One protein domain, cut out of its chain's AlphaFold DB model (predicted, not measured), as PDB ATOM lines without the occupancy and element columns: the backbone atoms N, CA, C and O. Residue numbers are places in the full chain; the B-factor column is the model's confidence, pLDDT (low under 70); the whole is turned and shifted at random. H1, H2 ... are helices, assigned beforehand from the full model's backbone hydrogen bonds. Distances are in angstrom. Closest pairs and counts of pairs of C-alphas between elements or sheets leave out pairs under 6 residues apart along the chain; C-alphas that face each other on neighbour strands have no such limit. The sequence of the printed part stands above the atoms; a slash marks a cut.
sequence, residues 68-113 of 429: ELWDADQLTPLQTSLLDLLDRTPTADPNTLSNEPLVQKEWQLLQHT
ATOM      1  N   GLU A  68      58.451 -22.206   9.680       65.12
ATOM      2  CA  GLU A  68      57.823 -21.103   8.968       65.12
ATOM      3  C   GLU A  68      56.664 -21.659   8.139       65.12
ATOM      4  O   GLU A  68      56.854 -22.370   7.156       65.12
ATOM      5  N   LEU A  69      55.432 -21.341   8.555       60.56
ATOM      6  CA  LEU A  69      54.250 -21.537   7.716       60.56
ATOM      7  C   LEU A  69      54.340 -20.669   6.449       60.56
ATOM      8  O   LEU A  69      53.764 -21.030   5.425       60.56
ATOM      9  N   TRP A  70      55.052 -19.538   6.544       57.06
ATOM     10  CA  TRP A  70      55.298 -18.567   5.483       57.06
ATOM     11  C   TRP A  70      56.584 -18.894   4.721       57.06
ATOM     12  O   TRP A  70      57.662 -18.417   5.064       57.06
ATOM     13  N   ASP A  71      56.453 -19.677   3.656       63.81
ATOM     14  CA  ASP A  71      57.484 -19.774   2.624       63.81
ATOM     15  C   ASP A  71      57.450 -18.486   1.771       63.81
ATOM     16  O   ASP A  71      56.398 -18.041   1.300       63.81
ATOM     17  N   ALA A  72      58.611 -17.843   1.621       59.88
ATOM     18  CA  ALA A  72      58.751 -16.578   0.906       59.88
ATOM     19  C   ALA A  72      58.512 -16.702  -0.612       59.88
ATOM     20  O   ALA A  72      58.149 -15.705  -1.243       59.88
ATOM     21  N   ASP A  73      58.684 -17.898  -1.183       69.06
ATOM     22  CA  ASP A  73      58.463 -18.170  -2.603       69.06
ATOM     23  C   ASP A  73      57.019 -18.626  -2.895       69.06
ATOM     24  O   ASP A  73      56.529 -18.398  -4.006       69.06
ATOM     25  N   GLN A  74      56.305 -19.243  -1.938       67.69
ATOM     26  CA  GLN A  74      54.926 -19.750  -2.096       67.69
ATOM     27  C   GLN A  74      54.098 -19.679  -0.793       67.69
ATOM     28  O   GLN A  74      54.448 -20.306   0.200       67.69
ATOM     29  N   LEU A  75      52.907 -19.062  -0.814       74.75
ATOM     30  CA  LEU A  75      51.955 -19.209   0.303       74.75
ATOM     31  C   LEU A  75      51.456 -20.657   0.400       74.75
ATOM     32  O   LEU A  75      51.010 -21.242  -0.592       74.75
ATOM     33  N   THR A  76      51.439 -21.213   1.611       81.50
ATOM     34  CA  THR A  76      50.890 -22.559   1.837       81.50
ATOM     35  C   THR A  76      49.358 -22.585   1.661       81.50
ATOM     36  O   THR A  76      48.689 -21.577   1.900       81.50
ATOM     37  N   PRO A  77      48.737 -23.734   1.311       83.62
ATOM     38  CA  PRO A  77      47.277 -23.828   1.156       83.62
ATOM     39  C   PRO A  77      46.481 -23.436   2.414       83.62
ATOM     40  O   PRO A  77      45.347 -22.954   2.328       83.62
ATOM     41  N   LEU A  78      47.078 -23.624   3.596       83.56
ATOM     42  CA  LEU A  78      46.516 -23.178   4.870       83.56
ATOM     43  C   LEU A  78      46.506 -21.643   4.934       83.56
ATOM     44  O   LEU A  78      45.458 -21.053   5.194       83.56
ATOM     45  N   GLN A  79      47.617 -20.985   4.597       82.75
ATOM     46  CA  GLN A  79      47.700 -19.523   4.546       82.75
ATOM     47  C   GLN A  79      46.794 -18.900   3.487       82.75
ATOM     48  O   GLN A  79      46.137 -17.903   3.779       82.75
ATOM     49  N   THR A  80      46.665 -19.491   2.293       85.81
ATOM     50  CA  THR A  80      45.692 -18.990   1.304       85.81
ATOM     51  C   THR A  80      44.258 -19.080   1.835       85.81
ATOM     52  O   THR A  80      43.442 -18.208   1.551       85.81
ATOM     53  N   SER A  81      43.964 -20.093   2.660       87.81
ATOM     54  CA  SER A  81      42.667 -20.243   3.333       87.81
ATOM     55  C   SER A  81      42.477 -19.241   4.483       87.81
ATOM     56  O   SER A  81      41.380 -18.717   4.648       87.81
ATOM     57  N   LEU A  82      43.530 -18.924   5.250       88.50
ATOM     58  CA  LEU A  82      43.508 -17.848   6.254       88.50
ATOM     59  C   LEU A  82      43.271 -16.477   5.612       88.50
ATOM     60  O   LEU A  82      42.528 -15.669   6.164       88.50
ATOM     61  N   LEU A  83      43.876 -16.209   4.453       88.12
ATOM     62  CA  LEU A  83      43.739 -14.930   3.758       88.12
ATOM     63  C   LEU A  83      42.323 -14.753   3.178       88.12
ATOM     64  O   LEU A  83      41.692 -13.722   3.394       88.12
ATOM     65  N   ASP A  84      41.768 -15.798   2.559       88.06
ATOM     66  CA  ASP A  84      40.366 -15.831   2.114       88.06
ATOM     67  C   ASP A  84      39.372 -15.699   3.291       88.06
ATOM     68  O   ASP A  84      38.351 -15.015   3.182       88.06
ATOM     69  N   LEU A  85      39.691 -16.282   4.456       89.00
ATOM     70  CA  LEU A  85      38.904 -16.118   5.683       89.00
ATOM     71  C   LEU A  85      38.965 -14.679   6.230       89.00
ATOM     72  O   LEU A  85      37.945 -14.172   6.706       89.00
ATOM     73  N   LEU A  86      40.125 -14.017   6.145       86.50
ATOM     74  CA  LEU A  86      40.349 -12.629   6.575       86.50
ATOM     75  C   LEU A  86      39.535 -11.637   5.734       86.50
ATOM     76  O   LEU A  86      38.901 -10.736   6.289       86.50
ATOM     77  N   ASP A  87      39.532 -11.827   4.413       84.94
ATOM     78  CA  ASP A  87      38.812 -10.971   3.466       84.94
ATOM     79  C   ASP A  87      37.290 -11.140   3.574       84.94
ATOM     80  O   ASP A  87      36.551 -10.151   3.566       84.94
ATOM     81  N   ARG A  88      36.800 -12.380   3.719       84.62
ATOM     82  CA  ARG A  88      35.357 -12.664   3.843       84.62
ATOM     83  C   ARG A  88      34.797 -12.323   5.220       84.62
ATOM     84  O   ARG A  88      33.704 -11.769   5.327       84.62
ATOM     85  N   THR A  89      35.504 -12.720   6.275       81.81
ATOM     86  CA  THR A  89      34.990 -12.761   7.651       81.81
ATOM     87  C   THR A  89      36.108 -12.476   8.660       81.81
ATOM     88  O   THR A  89      36.561 -13.381   9.362       81.81
ATOM     89  N   PRO A  90      36.527 -11.207   8.824       77.19
ATOM     90  CA  PRO A  90      37.597 -10.831   9.752       77.19
ATOM     91  C   PRO A  90      37.248 -11.054  11.236       77.19
ATOM     92  O   PRO A  90      38.082 -10.809  12.094       77.19
ATOM     93  N   THR A  91      36.041 -11.510  11.572       80.12
ATOM     94  CA  THR A  91      35.643 -11.904  12.936       80.12
ATOM     95  C   THR A  91      35.488 -13.421  13.104       80.12
ATOM     96  O   THR A  91      34.826 -13.855  14.042       80.12
ATOM     97  N   ALA A  92      36.007 -14.229  12.174       81.75
ATOM     98  CA  ALA A  92      35.957 -15.687  12.252       81.75
ATOM     99  C   ALA A  92      37.041 -16.276  13.172       81.75
ATOM    100  O   ALA A  92      38.104 -15.685  13.374       81.75
ATOM    101  N   ASP A  93      36.784 -17.480  13.686       82.44
ATOM    102  CA  ASP A  93      37.755 -18.249  14.462       82.44
ATOM    103  C   ASP A  93      38.669 -19.069  13.525       82.44
ATOM    104  O   ASP A  93      38.168 -19.928  12.788       82.44
ATOM    105  N   PRO A  94      40.005 -18.903  13.570       81.94
ATOM    106  CA  PRO A  94      40.934 -19.613  12.679       81.94
ATOM    107  C   PRO A  94      41.011 -21.117  12.985       81.94
ATOM    108  O   PRO A  94      41.390 -21.913  12.127       81.94
ATOM    109  N   ASN A  95      40.554 -21.525  14.176       83.88
ATOM    110  CA  ASN A  95      40.406 -22.925  14.593       83.88
ATOM    111  C   ASN A  95      39.432 -23.727  13.705       83.88
ATOM    112  O   ASN A  95      39.411 -24.954  13.769       83.88
ATOM    113  N   THR A  96      38.637 -23.050  12.867       80.31
ATOM    114  CA  THR A  96      37.820 -23.683  11.818       80.31
ATOM    115  C   THR A  96      38.650 -24.262  10.665       80.31
ATOM    116  O   THR A  96      38.174 -25.174   9.991       80.31
ATOM    117  N   LEU A  97      39.882 -23.775  10.457       80.31
ATOM    118  CA  LEU A  97      40.824 -24.260   9.442       80.31
ATOM    119  C   LEU A  97      41.834 -25.258  10.031       80.31
ATOM    120  O   LEU A  97      42.051 -26.324   9.463       80.31
ATOM    121  N   SER A  98      42.447 -24.925  11.172       82.31
ATOM    122  CA  SER A  98      43.369 -25.807  11.901       82.31
ATOM    123  C   SER A  98      43.472 -25.401  13.373       82.31
ATOM    124  O   SER A  98      43.428 -24.219  13.700       82.31
ATOM    125  N   ASN A  99      43.652 -26.380  14.264       84.56
ATOM    126  CA  ASN A  99      43.784 -26.166  15.713       84.56
ATOM    127  C   ASN A  99      45.231 -25.877  16.165       84.56
ATOM    128  O   ASN A  99      45.524 -25.915  17.361       84.56
ATOM    129  N   GLU A 100      46.157 -25.636  15.236       86.25
ATOM    130  CA  GLU A 100      47.563 -25.398  15.568       86.25
ATOM    131  C   GLU A 100      47.806 -24.003  16.179       86.25
ATOM    132  O   GLU A 100      47.268 -22.999  15.702       86.25
ATOM    133  N   PRO A 101      48.678 -23.883  17.199       84.75
ATOM    134  CA  PRO A 101      48.943 -22.606  17.861       84.75
ATOM    135  C   PRO A 101      49.704 -21.607  16.972       84.75
ATOM    136  O   PRO A 101      49.722 -20.417  17.275       84.75
ATOM    137  N   LEU A 102      50.334 -22.061  15.883       82.00
ATOM    138  CA  LEU A 102      50.990 -21.190  14.899       82.00
ATOM    139  C   LEU A 102      49.954 -20.461  14.033       82.00
ATOM    140  O   LEU A 102      50.008 -19.243  13.915       82.00
ATOM    141  N   VAL A 103      48.939 -21.185  13.555       85.25
ATOM    142  CA  VAL A 103      47.793 -20.658  12.790       85.25
ATOM    143  C   VAL A 103      47.044 -19.571  13.574       85.25
ATOM    144  O   VAL A 103      46.639 -18.553  13.016       85.25
ATOM    145  N   GLN A 104      46.930 -19.730  14.897       85.94
ATOM    146  CA  GLN A 104      46.364 -18.709  15.787       85.94
ATOM    147  C   GLN A 104      47.232 -17.438  15.873       85.94
ATOM    148  O   GLN A 104      46.683 -16.336  15.893       85.94
ATOM    149  N   LYS A 105      48.569 -17.567  15.899       86.81
ATOM    150  CA  LYS A 105      49.497 -16.417  15.870       86.81
ATOM    151  C   LYS A 105      49.458 -15.697  14.522       86.81
ATOM    152  O   LYS A 105      49.393 -14.473  14.506       86.81
ATOM    153  N   GLU A 106      49.473 -16.433  13.408       85.25
ATOM    154  CA  GLU A 106      49.381 -15.843  12.066       85.25
ATOM    155  C   GLU A 106      48.071 -15.076  11.888       85.25
ATOM    156  O   GLU A 106      48.094 -13.928  11.454       85.25
ATOM    157  N   TRP A 107      46.940 -15.647  12.313       88.31
ATOM    158  CA  TRP A 107      45.659 -14.939  12.317       88.31
ATOM    159  C   TRP A 107      45.713 -13.652  13.149       88.31
ATOM    160  O   TRP A 107      45.271 -12.603  12.688       88.31
ATOM    161  N   GLN A 108      46.305 -13.689  14.349       88.25
ATOM    162  CA  GLN A 108      46.485 -12.486  15.170       88.25
ATOM    163  C   GLN A 108      47.359 -11.431  14.479       88.25
ATOM    164  O   GLN A 108      47.013 -10.251  14.530       88.25
ATOM    165  N   LEU A 109      48.450 -11.823  13.815       88.19
ATOM    166  CA  LEU A 109      49.303 -10.908  13.048       88.19
ATOM    167  C   LEU A 109      48.539 -10.296  11.869       88.19
ATOM    168  O   LEU A 109      48.468  -9.072  11.776       88.19
ATOM    169  N   LEU A 110      47.890 -11.126  11.046       88.06
ATOM    170  CA  LEU A 110      47.086 -10.709   9.893       88.06
ATOM    171  C   LEU A 110      45.998  -9.693  10.275       88.06
ATOM    172  O   LEU A 110      45.787  -8.716   9.559       88.06
ATOM    173  N   GLN A 111      45.350  -9.874  11.429       85.19
ATOM    174  CA  GLN A 111      44.351  -8.940  11.960       85.19
ATOM    175  C   GLN A 111      44.942  -7.583  12.375       85.19
ATOM    176  O   GLN A 111      44.273  -6.563  12.219       85.19
ATOM    177  N   HIS A 112      46.186  -7.543  12.864       84.25
ATOM    178  CA  HIS A 112      46.878  -6.290  13.197       84.25
ATOM    179  C   HIS A 112      47.487  -5.605  11.964       84.25
ATOM    180  O   HIS A 112      47.538  -4.378  11.915       84.25
ATOM    181  N   THR A 113      47.930  -6.367  10.957       84.50
ATOM    182  CA  THR A 113      48.450  -5.827   9.688       84.50
ATOM    183  C   THR A 113      47.355  -5.470   8.687       84.50
ATOM    184  O   THR A 113      47.642  -4.840   7.670       84.50
TER     185      THR A 113
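What this domain is: This is residues 68 to 113 of the 429 residues of an uncharacterized protein of Phnomibacter ginsenosidimutans (UniProt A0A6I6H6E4). Two short helices, H1 and H2, run the same way at a slant to each other, and a long loop, residues 89 to 100, folds back from the end of H1 to the start of H2. The stretch before H1, residues 68 to 76, reaches one end of the longest axis near Asp 73, and the loop reaches the other end near Thr 91. The printed part has 46 residues with two named helices, H1 then H2, and no named strand; its class is all helix. It is compact, with a radius of gyration of the C-alphas of 9.9 A, and rounded, spanning 28 by 20 by 18 A.

Where its parts are: The printed part begins at Glu 68, with its C-alpha at (57.823, -21.103, 8.968). H1 covers residues 77 to 88 and measures 16.6 A from first to last C-alpha; C-alpha 77 is at (47.277, -23.828, 1.156). H2 covers residues 101 to 113 and measures 18.7 A; it ends with C-alpha 113 at (48.450, -5.827, 9.688).

How they stand to each other: H1 and H2 only just touch, with 3 pairs of C-alphas within 8 A. The closest C-alphas are those of Leu 82 and Trp 107, 7.1 A apart. H1 touches H2 with residues 82 to 86 alone, and H2 touches H1 with residues 107 to 111 alone. Their lines stand at a steep tilt of 41 degrees, and they run the same way. Their centres are 11.2 A apart. In H1 and H2 every O i to N i+4 pair is within hydrogen-bond range.

The domain as a whole: The two C-alphas farthest apart are those of Asp 73 and Thr 91, at 28.3 A. The printed part has no cut. The link from H1 to H2 is long, with 12 residues, whose C-alphas lie 7 to 12 A from the mean of all C-alphas. The mean pLDDT of the printed part is 81.1, and residues 68 to 74 are under 70.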